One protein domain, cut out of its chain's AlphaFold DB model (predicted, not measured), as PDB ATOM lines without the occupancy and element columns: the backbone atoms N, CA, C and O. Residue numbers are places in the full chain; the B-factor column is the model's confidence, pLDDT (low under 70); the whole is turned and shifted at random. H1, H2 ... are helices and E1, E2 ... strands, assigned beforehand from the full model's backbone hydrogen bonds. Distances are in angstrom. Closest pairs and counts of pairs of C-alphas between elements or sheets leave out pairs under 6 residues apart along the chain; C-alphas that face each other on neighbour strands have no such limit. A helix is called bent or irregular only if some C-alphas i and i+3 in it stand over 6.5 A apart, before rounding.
ATOM      1  N   CYS A  11     263.233 274.342 236.107       93.00
ATOM      2  CA  CYS A  11     263.054 273.940 234.716       93.00
ATOM      3  C   CYS A  11     263.518 275.091 233.825       93.00
ATOM      4  O   CYS A  11     262.977 276.194 233.930       93.00
ATOM      5  N   ILE A  12     264.542 274.861 233.008       93.44
ATOM      6  CA  ILE A  12     265.035 275.836 232.032       93.44
ATOM      7  C   ILE A  12     264.552 275.389 230.662       93.44
ATOM      8  O   ILE A  12     264.888 274.293 230.223       93.44
ATOM      9  N   ILE A  13     263.787 276.241 229.987       92.88
ATOM     10  CA  ILE A  13     263.329 275.964 228.631       92.88
ATOM     11  C   ILE A  13     264.423 276.316 227.612       92.88
ATOM     12  O   ILE A  13     264.926 277.441 227.575       92.88
ATOM     13  N   ALA A  14     264.793 275.340 226.787       91.75
ATOM     14  CA  ALA A  14     265.652 275.497 225.624       91.75
ATOM     15  C   ALA A  14     264.751 275.667 224.391       91.75
ATOM     16  O   ALA A  14     264.286 274.682 223.816       91.75
ATOM     17  N   TYR A  15     264.460 276.924 224.029       88.00
ATOM     18  CA  TYR A  15     263.488 277.283 222.989       88.00
ATOM     19  C   TYR A  15     264.028 278.349 222.037       88.00
ATOM     20  O   TYR A  15     264.748 279.264 222.440       88.00
ATOM     21  N   GLY A  16     263.646 278.257 220.761       80.69
ATOM     22  CA  GLY A  16     263.997 279.251 219.747       80.69
ATOM     23  C   GLY A  16     265.514 279.516 219.692       80.69
ATOM     24  O   GLY A  16     266.280 278.568 219.507       80.69
ATOM     25  N   PRO A  17     265.985 280.768 219.876       75.88
ATOM     26  CA  PRO A  17     267.414 281.103 219.846       75.88
ATOM     27  C   PRO A  17     268.275 280.400 220.910       75.88
ATOM     28  O   PRO A  17     269.485 280.298 220.727       75.88
ATOM     29  N   THR A  18     267.685 279.910 222.007       80.31
ATOM     30  CA  THR A  18     268.402 279.223 223.099       80.31
ATOM     31  C   THR A  18     268.265 277.699 223.045       80.31
ATOM     32  O   THR A  18     268.568 277.019 224.022       80.31
ATOM     33  N   ARG A  19     267.815 277.138 221.911       80.62
ATOM     34  CA  ARG A  19     267.654 275.681 221.728       80.62
ATOM     35  C   ARG A  19     268.970 274.899 221.762       80.62
ATOM     36  O   ARG A  19     268.967 273.700 222.024       80.62
ATOM     37  N   VAL A  20     270.081 275.571 221.458       84.75
ATOM     38  CA  VAL A  20     271.412 274.960 221.455       84.75
ATOM     39  C   VAL A  20     271.975 274.893 222.880       84.75
ATOM     40  O   VAL A  20     271.790 275.843 223.648       84.75
ATOM     41  N   PRO A  21     272.679 273.808 223.242       90.81
ATOM     42  CA  PRO A  21     273.332 273.708 224.537       90.81
ATOM     43  C   PRO A  21     274.338 274.848 224.775       90.81
ATOM     44  O   PRO A  21     274.938 275.368 223.826       90.81
ATOM     45  N   PRO A  22     274.585 275.225 226.042       91.19
ATOM     46  CA  PRO A  22     275.592 276.225 226.370       91.19
ATOM     47  C   PRO A  22     276.989 275.757 225.948       91.19
ATOM     48  O   PRO A  22     277.377 274.610 226.168       91.19
ATOM     49  N   GLN A  23     277.770 276.676 225.380       91.44
ATOM     50  CA  GLN A  23     279.156 276.410 224.973       91.44
ATOM     51  C   GLN A  23     280.152 276.544 226.134       91.44
ATOM     52  O   GLN A  23     281.263 276.027 226.066       91.44
ATOM     53  N   THR A  24     279.775 277.261 227.193       94.31
ATOM     54  CA  THR A  24     280.689 277.672 228.269       94.31
ATOM     55  C   THR A  24     280.764 276.687 229.432       94.31
ATOM     56  O   THR A  24     281.680 276.780 230.244       94.31
ATOM     57  N   PHE A  25     279.826 275.746 229.532       94.31
ATOM     58  CA  PHE A  25     279.824 274.706 230.557       94.31
ATOM     59  C   PHE A  25     279.086 273.463 230.058       94.31
ATOM     60  O   PHE A  25     278.211 273.556 229.198       94.31
ATOM     61  N   LYS A  26     279.443 272.302 230.612       94.94
ATOM     62  CA  LYS A  26     278.822 271.012 230.272       94.94
ATOM     63  C   LYS A  26     278.046 270.380 231.423       94.94
ATOM     64  O   LYS A  26     277.194 269.536 231.178       94.94
ATOM     65  N   ASP A  27     278.302 270.801 232.657       95.94
ATOM     66  CA  ASP A  27     277.703 270.209 233.850       95.94
ATOM     67  C   ASP A  27     276.641 271.143 234.441       95.94
ATOM     68  O   ASP A  27     276.929 272.284 234.812       95.94
ATOM     69  N   PHE A  28     275.405 270.656 234.536       94.38
ATOM     70  CA  PHE A  28     274.310 271.357 235.198       94.38
ATOM     71  C   PHE A  28     274.175 270.914 236.664       94.38
ATOM     72  O   PHE A  28     274.418 269.748 236.978       94.38
ATOM     73  N   PRO A  29     273.733 271.804 237.572       92.25
ATOM     74  CA  PRO A  29     273.430 271.429 238.952       92.25
ATOM     75  C   PRO A  29     272.315 270.375 239.054       92.25
ATOM     76  O   PRO A  29     271.369 270.386 238.268       92.25
ATOM     77  N   ASP A  30     272.347 269.545 240.100       90.38
ATOM     78  CA  ASP A  30     271.412 268.417 240.286       90.38
ATOM     79  C   ASP A  30     269.926 268.799 240.331       90.38
ATOM     80  O   ASP A  30     269.040 267.994 240.039       90.38
ATOM     81  N   ASN A  31     269.627 270.039 240.716       91.19
ATOM     82  CA  ASN A  31     268.265 270.549 240.800       91.19
ATOM     83  C   ASN A  31     267.792 271.225 239.501       91.19
ATOM     84  O   ASN A  31     266.728 271.846 239.515       91.19
ATOM     85  N   VAL A  32     268.554 271.141 238.407       93.62
ATOM     86  CA  VAL A  32     268.191 271.698 237.098       93.62
ATOM     87  C   VAL A  32     267.672 270.604 236.170       93.62
ATOM     88  O   VAL A  32     268.263 269.536 236.044       93.62
ATOM     89  N   VAL A  33     266.560 270.908 235.513       95.25
ATOM     90  CA  VAL A  33     265.939 270.129 234.443       95.25
ATOM     91  C   VAL A  33     265.904 271.007 233.201       95.25
ATOM     92  O   VAL A  33     265.623 272.203 233.310       95.25
ATOM     93  N   ILE A  34     266.173 270.429 232.033       95.62
ATOM     94  CA  ILE A  34     266.098 271.145 230.756       95.62
ATOM     95  C   ILE A  34     264.836 270.721 230.014       95.62
ATOM     96  O   ILE A  34     264.637 269.536 229.764       95.62
ATOM     97  N   GLU A  35     263.985 271.677 229.662       95.19
ATOM     98  CA  GLU A  35     262.844 271.450 228.780       95.19
ATOM     99  C   GLU A  35     263.245 271.717 227.327       95.19
ATOM    100  O   GLU A  35     263.536 272.853 226.960       95.19
ATOM    101  N   LEU A  36     263.267 270.674 226.498       93.75
ATOM    102  CA  LEU A  36     263.602 270.758 225.077       93.75
ATOM    103  C   LEU A  36     262.355 271.122 224.268       93.75
ATOM    104  O   LEU A  36     261.407 270.333 224.213       93.75
ATOM    105  N   ALA A  37     262.356 272.299 223.635       90.56
ATOM    106  CA  ALA A  37     261.216 272.793 222.874       90.56
ATOM    107  C   ALA A  37     261.642 273.390 221.510       90.56
ATOM    108  O   ALA A  37     262.154 274.509 221.447       90.56
ATOM    109  N   PRO A  38     261.414 272.686 220.383       86.88
ATOM    110  CA  PRO A  38     260.874 271.326 220.277       86.88
ATOM    111  C   PRO A  38     261.878 270.250 220.728       86.88
ATOM    112  O   PRO A  38     263.075 270.504 220.825       86.88
ATOM    113  N   TYR A  39     261.394 269.027 220.943       89.88
ATOM    114  CA  TYR A  39     262.238 267.828 220.913       89.88
ATOM    115  C   TYR A  39     262.383 267.300 219.476       89.88
ATOM    116  O   TYR A  39     261.387 267.172 218.759       89.88
ATOM    117  N   SER A  40     263.603 266.913 219.107       87.69
ATOM    118  CA  SER A  40     263.916 265.980 218.019       87.69
ATOM    119  C   SER A  40     265.128 265.137 218.420       87.69
ATOM    120  O   SER A  40     265.847 265.495 219.361       87.69
ATOM    121  N   ASP A  41     265.374 264.028 217.721       86.94
ATOM    122  CA  ASP A  41     266.548 263.189 217.990       86.94
ATOM    123  C   ASP A  41     267.857 263.954 217.731       86.94
ATOM    124  O   ASP A  41     268.823 263.787 218.471       86.94
ATOM    125  N   GLU A  42     267.872 264.862 216.748       87.56
ATOM    126  CA  GLU A  42     269.003 265.762 216.481       87.56
ATOM    127  C   GLU A  42     269.232 266.746 217.637       87.56
ATOM    128  O   GLU A  42     270.362 266.912 218.104       87.56
ATOM    129  N   ILE A  43     268.159 267.367 218.145       89.25
ATOM    130  CA  ILE A  43     268.261 268.254 219.305       89.25
ATOM    131  C   ILE A  43     268.792 267.459 220.491       89.25
ATOM    132  O   ILE A  43     269.780 267.871 221.086       89.25
ATOM    133  N   MET A  44     268.224 266.294 220.800       90.88
ATOM    134  CA  MET A  44     268.699 265.465 221.907       90.88
ATOM    135  C   MET A  44     270.166 265.046 221.733       90.88
ATOM    136  O   MET A  44     270.934 265.106 222.692       90.88
ATOM    137  N   ALA A  45     270.587 264.703 220.512       90.81
ATOM    138  CA  ALA A  45     271.978 264.386 220.201       90.81
ATOM    139  C   ALA A  45     272.929 265.545 220.542       90.81
ATOM    140  O   ALA A  45     273.987 265.313 221.125       90.81
ATOM    141  N   SER A  46     272.531 266.795 220.278       91.44
ATOM    142  CA  SER A  46     273.350 267.967 220.623       91.44
ATOM    143  C   SER A  46     273.605 268.114 222.131       91.44
ATOM    144  O   SER A  46     274.629 268.668 222.525       91.44
ATOM    145  N   TRP A  47     272.722 267.574 222.975       92.00
ATOM    146  CA  TRP A  47     272.834 267.608 224.436       92.00
ATOM    147  C   TRP A  47     273.572 266.395 225.030       92.00
ATOM    148  O   TRP A  47     273.765 266.355 226.243       92.00
ATOM    149  N   GLN A  48     274.004 265.412 224.226       89.50
ATOM    150  CA  GLN A  48     274.616 264.168 224.731       89.50
ATOM    151  C   GLN A  48     275.923 264.384 225.504       89.50
ATOM    152  O   GLN A  48     276.242 263.605 226.401       89.50
ATOM    153  N   GLU A  49     276.681 265.436 225.184       91.44
ATOM    154  CA  GLU A  49     277.921 265.762 225.898       91.44
ATOM    155  C   GLU A  49     277.696 266.527 227.213       91.44
ATOM    156  O   GLU A  49     278.648 266.742 227.971       91.44
ATOM    157  N   HIS A  50     276.461 266.952 227.494       94.12
ATOM    158  CA  HIS A  50     276.112 267.730 228.678       94.12
ATOM    159  C   HIS A  50     275.536 266.829 229.764       94.12
ATOM    160  O   HIS A  50     274.633 266.023 229.538       94.12
ATOM    161  N   LYS A  51     276.012 267.004 230.996       95.00
ATOM    162  CA  LYS A  51     275.449 266.322 232.158       95.00
ATOM    163  C   LYS A  51     274.305 267.148 232.712       95.00
ATOM    164  O   LYS A  51     274.516 268.225 233.268       95.00
ATOM    165  N   VAL A  52     273.097 266.602 232.606       94.62
ATOM    166  CA  VAL A  52     271.873 267.164 233.190       94.62
ATOM    167  C   VAL A  52     271.309 266.159 234.203       94.62
ATOM    168  O   VAL A  52     270.446 265.350 233.851       94.62
ATOM    169  N   PRO A  53     271.787 266.152 235.466       91.94
ATOM    170  CA  PRO A  53     271.402 265.118 236.431       91.94
ATOM    171  C   PRO A  53     269.903 265.135 236.759       91.94
ATOM    172  O   PRO A  53     269.291 264.083 236.945       91.94
ATOM    173  N   GLY A  54     269.279 266.321 236.760       92.00
ATOM    174  CA  GLY A  54     267.834 266.455 236.951       92.00
ATOM    175  C   GLY A  54     266.990 265.902 235.795       92.00
ATOM    176  O   GLY A  54     265.787 265.694 235.993       92.00
ATOM    177  N   GLY A  55     267.616 265.608 234.651       95.19
ATOM    178  CA  GLY A  55     267.014 265.048 233.444       95.19
ATOM    179  C   GLY A  55     266.410 266.090 232.510       95.19
ATOM    180  O   GLY A  55     266.626 267.296 232.658       95.19
ATOM    181  N   PHE A  56     265.628 265.600 231.554       95.81
ATOM    182  CA  PHE A  56     264.981 266.428 230.539       95.81
ATOM    183  C   PHE A  56     263.455 266.391 230.661       95.81
ATOM    184  O   PHE A  56     262.870 265.379 231.045       95.81
ATOM    185  N   VAL A  57     262.799 267.487 230.301       96.00
ATOM    186  CA  VAL A  57     261.394 267.501 229.879       96.00
ATOM    187  C   VAL A  57     261.377 267.717 228.372       96.00
ATOM    188  O   VAL A  57     262.228 268.419 227.839       96.00
ATOM    189  N   VAL A  58     260.440 267.102 227.665       94.94
ATOM    190  CA  VAL A  58     260.327 267.253 226.209       94.94
ATOM    191  C   VAL A  58     259.007 267.905 225.839       94.94
ATOM    192  O   VAL A  58     257.960 267.523 226.358       94.94
ATOM    193  N   TYR A  59     259.058 268.872 224.927       93.00
ATOM    194  CA  TYR A  59     257.889 269.503 224.332       93.00
ATOM    195  C   TYR A  59     257.628 268.876 222.961       93.00
ATOM    196  O   TYR A  59     258.394 269.061 222.008       93.00
ATOM    197  N   LEU A  60     256.535 268.121 222.858       90.81
ATOM    198  CA  LEU A  60     256.217 267.325 221.677       90.81
ATOM    199  C   LEU A  60     255.159 267.979 220.802       90.81
ATOM    200  O   LEU A  60     254.062 268.303 221.256       90.81
ATOM    201  N   TYR A  61     255.462 268.029 219.509       88.62
ATOM    202  CA  TYR A  61     254.530 268.384 218.441       88.62
ATOM    203  C   TYR A  61     254.078 267.133 217.676       88.62
ATOM    204  O   TYR A  61     254.037 267.129 216.448       88.62
ATOM    205  N   ASN A  62     253.815 266.026 218.378       90.62
ATOM    206  CA  ASN A  62     253.441 264.749 217.757       90.62
ATOM    207  C   ASN A  62     252.067 264.828 217.071       90.62
ATOM    208  O   ASN A  62     251.921 264.340 215.946       90.62
ATOM    209  N   TRP A  63     251.100 265.472 217.731       91.25
ATOM    210  CA  TRP A  63     249.690 265.537 217.332       91.25
ATOM    211  C   TRP A  63     249.246 266.958 216.973       91.25
ATOM    212  O   TRP A  63     250.072 267.852 216.865       91.25
ATOM    213  N   GLY A  64     247.945 267.162 216.762       90.62
ATOM    214  CA  GLY A  64     247.347 268.475 216.536       90.62
ATOM    215  C   GLY A  64     247.159 268.881 215.076       90.62
ATOM    216  O   GLY A  64     248.015 268.673 214.216       90.62
ATOM    217  N   TYR A  65     246.018 269.507 214.790       90.50
ATOM    218  CA  TYR A  65     245.598 269.922 213.441       90.50
ATOM    219  C   TYR A  65     246.428 271.070 212.843       90.50
ATOM    220  O   TYR A  65     246.066 271.658 211.826       90.50
ATOM    221  N   TYR A  66     247.546 271.413 213.480       87.56
ATOM    222  CA  TYR A  66     248.522 272.359 212.964       87.56
ATOM    223  C   TYR A  66     249.594 271.712 212.065       87.56
ATOM    224  O   TYR A  66     250.380 272.415 211.425       87.56
ATOM    225  N   LYS A  67     249.645 270.374 212.034       87.88
ATOM    226  CA  LYS A  67     250.526 269.578 211.167       87.88
ATOM    227  C   LYS A  67     249.955 269.467 209.747       87.88
ATOM    228  O   LYS A  67     248.755 269.679 209.584       87.88
ATOM    229  N   PRO A  68     250.769 269.107 208.737       87.31
ATOM    230  CA  PRO A  68     250.305 268.949 207.358       87.31
ATOM    231  C   PRO A  68     249.104 268.008 207.180       87.31
ATOM    232  O   PRO A  68     248.318 268.194 206.263       87.31
ATOM    233  N   GLU A  69     248.941 267.023 208.063       90.75
ATOM    234  CA  GLU A  69     247.802 266.104 208.066       90.75
ATOM    235  C   GLU A  69     246.490 266.743 208.544       90.75
ATOM    236  O   GLU A  69     245.439 266.122 208.425       90.75
ATOM    237  N   GLY A  70     246.507 267.948 209.122       92.38
ATOM    238  CA  GLY A  70     245.279 268.617 209.544       92.38
ATOM    239  C   GLY A  70     244.464 267.775 210.535       92.38
ATOM    240  O   GLY A  70     245.010 267.257 211.509       92.38
ATOM    241  N   PHE A  71     243.169 267.577 210.287       94.56
ATOM    242  CA  PHE A  71     242.303 266.677 211.070       94.56
ATOM    243  C   PHE A  71     242.338 265.200 210.613       94.56
ATOM    244  O   PHE A  71     241.323 264.514 210.656       94.56
ATOM    245  N   MET A  72     243.499 264.685 210.189       94.62
ATOM    246  CA  MET A  72     243.725 263.255 209.898       94.62
ATOM    247  C   MET A  72     244.834 262.654 210.781       94.62
ATOM    248  O   MET A  72     245.605 263.421 211.370       94.62
ATOM    249  N   PRO A  73     244.931 261.316 210.909       95.19
ATOM    250  CA  PRO A  73     245.948 260.660 211.735       95.19
ATOM    251  C   PRO A  73     247.382 261.085 211.385       95.19
ATOM    252  O   PRO A  73     247.680 261.359 210.223       95.19
ATOM    253  N   LYS A  74     248.266 261.167 212.388       91.25
ATOM    254  CA  LYS A  74     249.615 261.757 212.229       91.25
ATOM    255  C   LYS A  74     250.776 260.806 212.448       91.25
ATOM    256  O   LYS A  74     251.794 260.954 211.782       91.25
ATOM    257  N   GLN A  75     250.666 259.908 213.425       91.94
ATOM    258  CA  GLN A  75     251.794 259.096 213.889       91.94
ATOM    259  C   GLN A  75     251.513 257.610 213.744       91.94
ATOM    260  O   GLN A  75     250.451 257.140 214.153       91.94
ATOM    261  N   ASN A  76     252.500 256.893 213.209       94.06
ATOM    262  CA  ASN A  76     252.537 255.434 213.217       94.06
ATOM    263  C   ASN A  76     253.194 254.909 214.509       94.06
ATOM    264  O   ASN A  76     253.872 255.643 215.236       94.06
ATOM    265  N   TRP A  77     253.004 253.626 214.800       94.88
ATOM    266  CA  TRP A  77     253.471 253.005 216.039       94.88
ATOM    267  C   TRP A  77     254.986 252.827 216.089       94.88
ATOM    268  O   TRP A  77     255.556 252.907 217.176       94.88
ATOM    269  N   GLN A  78     255.649 252.658 214.940       93.19
ATOM    270  CA  GLN A  78     257.111 252.596 214.875       93.19
ATOM    271  C   GLN A  78     257.739 253.916 215.342       93.19
ATOM    272  O   GLN A  78     258.672 253.905 216.144       93.19
ATOM    273  N   PHE A  79     257.191 255.055 214.907       92.69
ATOM    274  CA  PHE A  79     257.599 256.374 215.391       92.69
ATOM    275  C   PHE A  79     257.414 256.490 216.909       92.69
ATOM    276  O   PHE A  79     258.326 256.920 217.613       92.69
ATOM    277  N   CYS A  80     256.246 256.088 217.424       93.75
ATOM    278  CA  CYS A  80     255.964 256.136 218.859       93.75
ATOM    279  C   CYS A  80     256.952 255.289 219.671       93.75
ATOM    280  O   CYS A  80     257.427 255.748 220.707       93.75
ATOM    281  N   GLN A  81     257.269 254.082 219.202       94.44
ATOM    282  CA  GLN A  81     258.215 253.191 219.864       94.44
ATOM    283  C   GLN A  81     259.628 253.774 219.871       94.44
ATOM    284  O   GLN A  81     260.204 253.935 220.945       94.44
ATOM    285  N   GLN A  82     260.138 254.192 218.709       93.12
ATOM    286  CA  GLN A  82     261.478 254.774 218.600       93.12
ATOM    287  C   GLN A  82     261.637 256.022 219.478       93.12
ATOM    288  O   GLN A  82     262.631 256.166 220.189       93.12
ATOM    289  N   GLN A  83     260.639 256.911 219.468       93.56
ATOM    290  CA  GLN A  83     260.657 258.118 220.291       93.56
ATOM    291  C   GLN A  83     260.763 257.781 221.785       93.56
ATOM    292  O   GLN A  83     261.514 258.423 222.518       93.56
ATOM    293  N   LEU A  84     260.020 256.777 222.253       94.31
ATOM    294  CA  LEU A  84     259.995 256.425 223.670       94.31
ATOM    295  C   LEU A  84     261.231 255.634 224.101       94.31
ATOM    296  O   LEU A  84     261.733 255.865 225.199       94.31
ATOM    297  N   GLU A  85     261.795 254.794 223.234       93.50
ATOM    298  CA  GLU A  85     263.127 254.218 223.451       93.50
ATOM    299  C   GLU A  85     264.183 255.318 223.639       93.50
ATOM    300  O   GLU A  85     264.963 255.270 224.597       93.50
ATOM    301  N   ASN A  86     264.143 256.364 222.806       92.56
ATOM    302  CA  ASN A  86     265.057 257.501 222.913       92.56
ATOM    303  C   ASN A  86     264.850 258.286 224.216       92.56
ATOM    304  O   ASN A  86     265.828 258.697 224.846       92.56
ATOM    305  N   PHE A  87     263.605 258.458 224.675       94.38
ATOM    306  CA  PHE A  87     263.316 259.120 225.954       94.38
ATOM    307  C   PHE A  87     263.895 258.364 227.148       94.38
ATOM    308  O   PHE A  87     264.518 258.978 228.021       94.38
ATOM    309  N   HIS A  88     263.723 257.039 227.173       90.75
ATOM    310  CA  HIS A  88     264.277 256.175 228.217       90.75
ATOM    311  C   HIS A  88     265.808 256.214 228.219       90.75
ATOM    312  O   HIS A  88     266.415 256.363 229.280       90.75
ATOM    313  N   ALA A  89     266.432 256.171 227.039       91.25
ATOM    314  CA  ALA A  89     267.885 256.275 226.900       91.25
ATOM    315  C   ALA A  89     268.438 257.654 227.313       91.25
ATOM    316  O   ALA A  89     269.560 257.744 227.808       91.25
ATOM    317  N   SER A  90     267.651 258.721 227.152       91.75
ATOM    318  CA  SER A  90     268.102 260.114 227.298       91.75
ATOM    319  C   SER A  90     267.725 260.770 228.631       91.75
ATOM    320  O   SER A  90     267.754 261.991 228.751       91.75
ATOM    321  N   ASN A  91     267.362 259.990 229.655       92.00
ATOM    322  CA  ASN A  91     266.991 260.504 230.980       92.00
ATOM    323  C   ASN A  91     265.828 261.527 230.948       92.00
ATOM    324  O   ASN A  91     265.779 262.461 231.759       92.00
ATOM    325  N   VAL A  92     264.874 261.356 230.027       94.62
ATOM    326  CA  VAL A  92     263.653 262.172 229.975       94.62
ATOM    327  C   VAL A  92     262.752 261.812 231.163       94.62
ATOM    328  O   VAL A  92     262.531 260.643 231.472       94.62
ATOM    329  N   LYS A  93     262.256 262.830 231.871       93.00
ATOM    330  CA  LYS A  93     261.450 262.723 233.102       93.00
ATOM    331  C   LYS A  93     260.041 263.277 232.968       93.00
ATOM    332  O   LYS A  93     259.207 263.017 233.831       93.00
ATOM    333  N   GLY A  94     259.785 264.071 231.938       93.62
ATOM    334  CA  GLY A  94     258.498 264.713 231.734       93.62
ATOM    335  C   GLY A  94     258.219 264.921 230.261       93.62
ATOM    336  O   GLY A  94     259.134 265.129 229.467       93.62
ATOM    337  N   VAL A  95     256.939 264.886 229.915       94.12
ATOM    338  CA  VAL A  95     256.466 265.140 228.560       94.12
ATOM    339  C   VAL A  95     255.404 266.224 228.629       94.12
ATOM    340  O   VAL A  95     254.346 266.030 229.227       94.12
ATOM    341  N   TYR A  96     255.679 267.352 227.988       92.38
ATOM    342  CA  TYR A  96     254.648 268.269 227.544       92.38
ATOM    343  C   TYR A  96     254.221 267.859 226.132       92.38
ATOM    344  O   TYR A  96     255.051 267.632 225.252       92.38
ATOM    345  N   ARG A  97     252.914 267.776 225.891       89.31
ATOM    346  CA  ARG A  97     252.353 267.438 224.579       89.31
ATOM    347  C   ARG A  97     251.504 268.592 224.061       89.31
ATOM    348  O   ARG A  97     250.622 269.078 224.766       89.31
ATOM    349  N   CYS A  98     251.764 269.014 222.829       87.31
ATOM    350  CA  CYS A  98     250.941 269.978 222.112       87.31
ATOM    351  C   CYS A  98     249.965 269.241 221.184       87.31
ATOM    352  O   CYS A  98     250.380 268.433 220.348       87.31
ATOM    353  N   GLY A  99     248.672 269.531 221.325       85.31
ATOM    354  CA  GLY A  99     247.594 268.698 220.779       85.31
ATOM    355  C   GLY A  99     247.330 267.477 221.665       85.31
ATOM    356  O   GLY A  99     247.685 267.508 222.845       85.31
ATOM    357  N   PHE A 100     246.776 266.408 221.079       85.88
ATOM    358  CA  PHE A 100     246.336 265.153 221.712       85.88
ATOM    359  C   PHE A 100     244.860 265.188 222.114       85.88
ATOM    360  O   PHE A 100     244.461 265.926 223.015       85.88
ATOM    361  N   GLY A 101     244.068 264.302 221.508       86.81
ATOM    362  CA  GLY A 101     242.638 264.160 221.790       86.81
ATOM    363  C   GLY A 101     241.727 264.780 220.734       86.81
ATOM    364  O   GLY A 101     240.513 264.827 220.920       86.81
ATOM    365  N   GLU A 102     242.273 265.231 219.605       91.00
ATOM    366  CA  GLU A 102     241.453 265.698 218.490       91.00
ATOM    367  C   GLU A 102     240.791 264.534 217.738       91.00
ATOM    368  O   GLU A 102     239.670 264.683 217.258       91.00
ATOM    369  N   LEU A 103     241.447 263.369 217.679       94.12
ATOM    370  CA  LEU A 103     241.025 262.216 216.877       94.12
ATOM    371  C   LEU A 103     240.927 260.932 217.715       94.12
ATOM    372  O   LEU A 103     241.592 259.940 217.443       94.12
ATOM    373  N   PHE A 104     240.134 260.937 218.789       92.88
ATOM    374  CA  PHE A 104     239.974 259.740 219.637       92.88
ATOM    375  C   PHE A 104     239.440 258.501 218.897       92.88
ATOM    376  O   PHE A 104     239.696 257.391 219.356       92.88
ATOM    377  N   GLY A 105     238.705 258.668 217.793       94.81
ATOM    378  CA  GLY A 105     238.219 257.554 216.979       94.81
ATOM    379  C   GLY A 105     239.319 256.931 216.113       94.81
ATOM    380  O   GLY A 105     239.483 255.715 216.124       94.81
ATOM    381  N   LEU A 106     240.094 257.751 215.396       96.69
ATOM    382  CA  LEU A 106     241.122 257.282 214.456       96.69
ATOM    383  C   LEU A 106     242.522 257.127 215.065       96.69
ATOM    384  O   LEU A 106     243.297 256.296 214.603       96.69
ATOM    385  N   GLU A 107     242.863 257.908 216.091       95.69
ATOM    386  CA  GLU A 107     244.155 257.861 216.799       95.69
ATOM    387  C   GLU A 107     244.054 257.205 218.187       95.69
ATOM    388  O   GLU A 107     245.066 257.068 218.874       95.69
ATOM    389  N   GLY A 108     242.865 256.757 218.607       94.81
ATOM    390  CA  GLY A 108     242.628 256.106 219.900       94.81
ATOM    391  C   GLY A 108     243.610 254.975 220.244       94.81
ATOM    392  O   GLY A 108     244.232 255.030 221.311       94.81
ATOM    393  N   PRO A 109     243.826 253.984 219.358       96.12
ATOM    394  CA  PRO A 109     244.834 252.948 219.582       96.12
ATOM    395  C   PRO A 109     246.255 253.504 219.667       96.12
ATOM    396  O   PRO A 109     247.029 253.059 220.508       96.12
ATOM    397  N   THR A 110     246.604 254.502 218.852       96.12
ATOM    398  CA  THR A 110     247.931 255.136 218.884       96.12
ATOM    399  C   THR A 110     248.165 255.856 220.211       96.12
ATOM    400  O   THR A 110     249.242 255.734 220.792       96.12
ATOM    401  N   TYR A 111     247.155 256.543 220.751       95.12
ATOM    402  CA  TYR A 111     247.212 257.147 222.084       95.12
ATOM    403  C   TYR A 111     247.404 256.098 223.181       95.12
ATOM    404  O   TYR A 111     248.221 256.292 224.084       95.12
ATOM    405  N   TYR A 112     246.673 254.984 223.097       96.19
ATOM    406  CA  TYR A 112     246.797 253.866 224.030       96.19
ATOM    407  C   TYR A 112     248.192 253.228 223.972       96.19
ATOM    408  O   TYR A 112     248.841 253.083 225.008       96.19
ATOM    409  N   ILE A 113     248.672 252.904 222.770       96.88
ATOM    410  CA  ILE A 113     249.985 252.295 222.532       96.88
ATOM    411  C   ILE A 113     251.093 253.220 223.032       96.88
ATOM    412  O   ILE A 113     251.913 252.793 223.839       96.88
ATOM    413  N   TRP A 114     251.088 254.498 222.641       95.81
ATOM    414  CA  TRP A 114     252.083 255.466 223.113       95.81
ATOM    415  C   TRP A 114     252.065 255.602 224.643       95.81
ATOM    416  O   TRP A 114     253.115 255.619 225.279       95.81
ATOM    417  N   GLY A 115     250.877 255.606 225.258       94.88
ATOM    418  CA  GLY A 115     250.733 255.606 226.714       94.88
ATOM    419  C   GLY A 115     251.336 254.370 227.393       94.88
ATOM    420  O   GLY A 115     251.962 254.495 228.442       94.88
ATOM    421  N   LYS A 116     251.180 253.182 226.803       96.31
ATOM    422  CA  LYS A 116     251.752 251.927 227.325       96.31
ATOM    423  C   LYS A 116     253.261 251.835 227.123       96.31
ATOM    424  O   LYS A 116     253.962 251.338 228.000       96.31
ATOM    425  N   LEU A 117     253.758 252.365 226.014       95.44
ATOM    426  CA  LEU A 117     255.183 252.412 225.710       95.44
ATOM    427  C   LEU A 117     255.960 253.374 226.630       95.44
ATOM    428  O   LEU A 117     257.163 253.202 226.802       95.44
ATOM    429  N   LEU A 118     255.301 254.366 227.252       92.88
ATOM    430  CA  LEU A 118     255.944 255.221 228.264       92.88
ATOM    431  C   LEU A 118     256.410 254.402 229.476       92.88
ATOM    432  O   LEU A 118     257.475 254.683 230.021       92.88
ATOM    433  N   ASP A 119     255.627 253.395 229.872       91.94
ATOM    434  CA  ASP A 119     255.947 252.472 230.967       91.94
ATOM    435  C   ASP A 119     256.955 251.402 230.518       91.94
ATOM    436  O   ASP A 119     257.982 251.188 231.160       91.94
ATOM    437  N   ASN A 120     256.711 250.783 229.356       93.88
ATOM    438  CA  ASN A 120     257.610 249.795 228.764       93.88
ATOM    439  C   ASN A 120     257.815 250.045 227.257       93.88
ATOM    440  O   ASN A 120     256.989 249.596 226.458       93.88
ATOM    441  N   PRO A 121     258.936 250.662 226.836       92.19
ATOM    442  CA  PRO A 121     259.171 251.004 225.430       92.19
ATOM    443  C   PRO A 121     259.394 249.774 224.536       92.19
ATOM    444  O   PRO A 121     259.339 249.878 223.315       92.19
ATOM    445  N   LYS A 122     259.609 248.592 225.127       92.56
ATOM    446  CA  LYS A 122     259.803 247.324 224.409       92.56
ATOM    447  C   LYS A 122     258.524 246.490 224.285       92.56
ATOM    448  O   LYS A 122     258.600 245.341 223.855       92.56
ATOM    449  N   ALA A 123     257.373 247.011 224.711       95.12
ATOM    450  CA  ALA A 123     256.105 246.297 224.588       95.12
ATOM    451  C   ALA A 123     255.744 246.043 223.110       95.12
ATOM    452  O   ALA A 123     255.983 246.892 222.251       95.12
ATOM    453  N   ASP A 124     255.140 244.886 222.816       95.75
ATOM    454  CA  ASP A 124     254.708 244.542 221.458       95.75
ATOM    455  C   ASP A 124     253.476 245.371 221.063       95.75
ATOM    456  O   ASP A 124     252.373 245.199 221.591       95.75
ATOM    457  N   THR A 125     253.657 246.269 220.096       95.56
ATOM    458  CA  THR A 125     252.599 247.153 219.594       95.56
ATOM    459  C   THR A 125     251.432 246.383 218.971       95.56
ATOM    460  O   THR A 125     250.288 246.834 219.073       95.56
ATOM    461  N   LYS A 126     251.666 245.190 218.404       95.94
ATOM    462  CA  LYS A 126     250.605 244.330 217.860       95.94
ATOM    463  C   LYS A 126     249.756 243.728 218.971       95.94
ATOM    464  O   LYS A 126     248.533 243.700 218.847       95.94
ATOM    465  N   GLU A 127     250.379 243.271 220.054       97.19
ATOM    466  CA  GLU A 127     249.654 242.750 221.215       97.19
ATOM    467  C   GLU A 127     248.837 243.862 221.890       97.19
ATOM    468  O   GLU A 127     247.662 243.673 222.216       97.19
ATOM    469  N   LEU A 128     249.426 245.053 222.032       97.94
ATOM    470  CA  LEU A 128     248.736 246.230 222.562       97.94
ATOM    471  C   LEU A 128     247.522 246.616 221.710       97.94
ATOM    472  O   LEU A 128     246.452 246.864 222.269       97.94
ATOM    473  N   LEU A 129     247.649 246.616 220.379       98.12
ATOM    474  CA  LEU A 129     246.524 246.853 219.474       98.12
ATOM    475  C   LEU A 129     245.425 245.803 219.657       98.12
ATOM    476  O   LEU A 129     244.259 246.154 219.802       98.12
ATOM    477  N   GLN A 130     245.784 244.518 219.661       97.94
ATOM    478  CA  GLN A 130     244.816 243.436 219.848       97.94
ATOM    479  C   GLN A 130     244.056 243.583 221.169       97.94
ATOM    480  O   GLN A 130     242.833 243.441 221.206       97.94
ATOM    481  N   ASN A 131     244.769 243.900 222.253       97.75
ATOM    482  CA  ASN A 131     244.180 244.161 223.563       97.75
ATOM    483  C   ASN A 131     243.217 245.351 223.521       97.75
ATOM    484  O   ASN A 131     242.083 245.223 223.985       97.75
ATOM    485  N   TYR A 132     243.632 246.470 222.925       97.62
ATOM    486  CA  TYR A 132     242.778 247.641 222.740       97.62
ATOM    487  C   TYR A 132     241.509 247.284 221.962       97.62
ATOM    488  O   TYR A 132     240.400 247.549 222.425       97.62
ATOM    489  N   CYS A 133     241.653 246.622 220.811       97.88
ATOM    490  CA  CYS A 133     240.526 246.309 219.946       97.88
ATOM    491  C   CYS A 133     239.528 245.354 220.605       97.88
ATOM    492  O   CYS A 133     238.325 245.589 220.506       97.88
ATOM    493  N   ARG A 134     239.999 244.329 221.330       96.94
ATOM    494  CA  ARG A 134     239.127 243.424 222.097       96.94
ATOM    495  C   ARG A 134     238.338 244.159 223.177       96.94
ATOM    496  O   ARG A 134     237.146 243.915 223.326       96.94
ATOM    497  N   GLN A 135     238.991 245.057 223.917       95.38
ATOM    498  CA  GLN A 135     238.360 245.784 225.024       95.38
ATOM    499  C   GLN A 135     237.367 246.843 224.544       95.38
ATOM    500  O   GLN A 135     236.317 247.018 225.154       95.38
ATOM    501  N   VAL A 136     237.697 247.549 223.463       94.56
ATOM    502  CA  VAL A 136     236.886 248.665 222.967       94.56
ATOM    503  C   VAL A 136     235.788 248.194 222.020       94.56
ATOM    504  O   VAL A 136     234.652 248.659 222.112       94.56
ATOM    505  N   TYR A 137     236.112 247.276 221.104       96.12
ATOM    506  CA  TYR A 137     235.225 246.925 219.996       96.12
ATOM    507  C   TYR A 137     234.563 245.551 220.119       96.12
ATOM    508  O   TYR A 137     233.700 245.260 219.290       96.12
ATOM    509  N   ALA A 138     234.887 244.745 221.137       94.38
ATOM    510  CA  ALA A 138     234.258 243.447 221.401       94.38
ATOM    511  C   ALA A 138     234.151 242.578 220.127       94.38
ATOM    512  O   ALA A 138     235.168 242.269 219.511       94.38
ATOM    513  N   GLU A 139     232.946 242.217 219.684       96.38
ATOM    514  CA  GLU A 139     232.722 241.390 218.485       96.38
ATOM    515  C   GLU A 139     233.190 242.047 217.168       96.38
ATOM    516  O   GLU A 139     233.429 241.359 216.174       96.38
ATOM    517  N   GLY A 140     233.368 243.371 217.151       97.25
ATOM    518  CA  GLY A 140     233.956 244.123 216.038       97.25
ATOM    519  C   GLY A 140     235.490 244.185 216.051       97.25
ATOM    520  O   GLY A 140     236.074 244.806 215.162       97.25
ATOM    521  N   ALA A 141     236.160 243.574 217.039       97.81
ATOM    522  CA  ALA A 141     237.600 243.719 217.261       97.81
ATOM    523  C   ALA A 141     238.460 243.326 216.053       97.81
ATOM    524  O   ALA A 141     239.352 244.088 215.693       97.81
ATOM    525  N   ASP A 142     238.178 242.196 215.400       98.00
ATOM    526  CA  ASP A 142     238.991 241.709 214.274       98.00
ATOM    527  C   ASP A 142     238.976 242.674 213.081       98.00
ATOM    528  O   ASP A 142     240.000 242.903 212.434       98.00
ATOM    529  N   ALA A 143     237.810 243.252 212.785       98.44
ATOM    530  CA  ALA A 143     237.655 244.217 211.701       98.44
ATOM    531  C   ALA A 143     238.362 245.538 212.041       98.44
ATOM    532  O   ALA A 143     239.115 246.060 211.218       98.44
ATOM    533  N   MET A 144     238.215 246.022 213.279       98.56
ATOM    534  CA  MET A 144     238.905 247.234 213.731       98.56
ATOM    535  C   MET A 144     240.418 247.059 213.829       98.56
ATOM    536  O   MET A 144     241.160 247.990 213.531       98.56
ATOM    537  N   GLN A 145     240.901 245.873 214.196       98.50
ATOM    538  CA  GLN A 145     242.331 245.588 214.203       98.50
ATOM    539  C   GLN A 145     242.918 245.755 212.797       98.50
ATOM    540  O   GLN A 145     243.918 246.451 212.639       98.50
ATOM    541  N   LYS A 146     242.271 245.178 211.776       98.75
ATOM    542  CA  LYS A 146     242.680 245.339 210.372       98.75
ATOM    543  C   LYS A 146     242.582 246.792 209.912       98.75
ATOM    544  O   LYS A 146     243.497 247.281 209.260       98.75
ATOM    545  N   PHE A 147     241.515 247.495 210.297       98.75
ATOM    546  CA  PHE A 147     241.328 248.915 209.987       98.75
ATOM    547  C   PHE A 147     242.496 249.767 210.501       98.75
ATOM    548  O   PHE A 147     243.084 250.544 209.752       98.75
ATOM    549  N   PHE A 148     242.885 249.590 211.767       98.62
ATOM    550  CA  PHE A 148     243.985 250.350 212.359       98.62
ATOM    551  C   PHE A 148     245.363 249.920 211.864       98.62
ATOM    552  O   PHE A 148     246.239 250.771 211.755       98.62
ATOM    553  N   GLN A 149     245.559 248.640 211.536       98.50
ATOM    554  CA  GLN A 149     246.786 248.178 210.878       98.50
ATOM    555  C   GLN A 149     246.958 248.849 209.514       98.50
ATOM    556  O   GLN A 149     248.016 249.408 209.247       98.50
ATOM    557  N   LEU A 150     245.898 248.886 208.701       98.62
ATOM    558  CA  LEU A 150     245.932 249.580 207.419       98.62
ATOM    559  C   LEU A 150     246.215 251.078 207.606       98.62
ATOM    560  O   LEU A 150     247.067 251.625 206.911       98.62
ATOM    561  N   LEU A 151     245.568 251.748 208.569       97.88
ATOM    562  CA  LEU A 151     245.879 253.150 208.886       97.88
ATOM    563  C   LEU A 151     247.349 253.352 209.279       97.88
ATOM    564  O   LEU A 151     247.968 254.295 208.784       97.88
ATOM    565  N   ASP A 152     247.911 252.489 210.126       97.69
ATOM    566  CA  ASP A 152     249.320 252.555 210.526       97.69
ATOM    567  C   ASP A 152     250.259 252.402 209.320       97.69
ATOM    568  O   ASP A 152     251.140 253.238 209.114       97.69
ATOM    569  N   GLU A 153     250.004 251.419 208.453       97.00
ATOM    570  CA  GLU A 153     250.750 251.213 207.205       97.00
ATOM    571  C   GLU A 153     250.702 252.452 206.302       97.00
ATOM    572  O   GLU A 153     251.717 252.864 205.734       97.00
ATOM    573  N   ARG A 154     249.539 253.115 206.199       96.69
ATOM    574  CA  ARG A 154     249.423 254.368 205.434       96.69
ATOM    575  C   ARG A 154     250.241 255.496 206.048       96.69
ATOM    576  O   ARG A 154     250.814 256.294 205.309       96.69
ATOM    577  N   LEU A 155     250.339 255.571 207.373       94.31
ATOM    578  CA  LEU A 155     251.144 256.582 208.067       94.31
ATOM    579  C   LEU A 155     252.655 256.353 207.922       94.31
ATOM    580  O   LEU A 155     253.423 257.304 208.084       94.31
ATOM    581  N   GLN A 156     253.089 255.140 207.570       93.12
ATOM    582  CA  GLN A 156     254.485 254.839 207.232       93.12
ATOM    583  C   GLN A 156     254.881 255.321 205.824       93.12
ATOM    584  O   GLN A 156     256.071 255.444 205.525       93.12
ATOM    585  N   VAL A 157     253.914 255.655 204.959       91.50
ATOM    586  CA  VAL A 157     254.198 256.245 203.644       91.50
ATOM    587  C   VAL A 157     254.782 257.648 203.840       91.50
ATOM    588  O   VAL A 157     254.083 258.603 204.202       91.50
TER     589      VAL A 157
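This is residues 11 to 157 of the 507 residues of the protein "DUF4838 domain-containing protein" of Lentisphaerae bacterium (UniProt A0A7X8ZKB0). The model is a rod with a small twisted sheet of four parallel strands in one half and a group of helices in the other. H2 lies near the middle and grazes the sheet, H3 runs beside it, and the bent helix H4 folds back on itself as two arms at the end away from the sheet. The 147 printed residues hold four named helices and four named strands, in the order E1 E2 H1 E3 H2 E4 H3 H4, and the class is mixed, helices and strands. The sheet's order is E1 E2 E3 E4. The whole is only just compact, close to loose, with a radius of gyration of the C-alphas of 17.4 A and spans of 60 by 29 by 23 A.

The strongly twisted sheet, only just so with C-alphas up to 4.3 A off its best plane, has E1, residues 11 to 15, and E4, residues 92 to 97, as edge strands, and E2, residues 32 to 37, and E3, residues 56 to 60, as inner strands. E1 and E2 are parallel at 28 degrees, with N 14 and O 35 2.8 A apart, within hydrogen-bond range. E2 and E3 are parallel at 18 degrees, with N 57 and O 34 at 2.8 A. E3 and E4 are parallel at 23 degrees, with N 93 and O 56 at 2.7 A. H1, residues 41 to 46, and H2, residues 77 to 89, are on the sheet, but H1 only grazes it with residues 43 to 44 and H2 with residues 84 to 87. E2, H1, E3 and E3, H2, E4 are strand-helix-strand units, two parallel neighbour strands with a helix between, with right-handed crossovers. H2 touches H3, residues 108 to 119, at a shallow tilt of 21 degrees, the same way; the closest C-alphas, of Cys 80 and Trp 114, are 5.8 A apart. H4, residues 125 to 156, was by its hydrogen bonds assigned as one helix but is bent, with C-alphas 136 and 139 9.5 A apart; its arms are H4a, residues 125 to 136, and H4b, residues 139 to 156, itself irregular, with C-alphas 139 and 142 7.6 A apart. H3, with residues 109 to 113 alone, touches H4a at a steep tilt of 55 degrees, opposite ways; the closest C-alphas, of Ile 113 and Leu 128, are 6.2 A apart. H4a and H4b touch at a steep tilt of 40 degrees, opposite ways; the closest C-alphas, of Cys 133 and Ala 141, are 4.7 A apart. Every O i to N i+4 pair is within hydrogen-bond range in H1, H2 and H4a, against 7 of 8 in H3 and 13 of 14 in H4b.

E1 begins at C-alpha 11, (263.054, 273.940, 234.716), and E2 is 15.9 A from first to last C-alpha. H2 is 18.3 A long and H3 17.7 A. H4a is 16.1 A and H4b 27.9 A, ending at C-alpha 156, (254.485, 254.839, 207.232).

The two C-alphas farthest apart, of Thr 24 and Glu 139, are 60.9 A apart. The links E1 to E2 and E3 to H2 are long, 16 residues each. The printed part has no cut, its mean pLDDT is 93.1, and no printed residue is under 70.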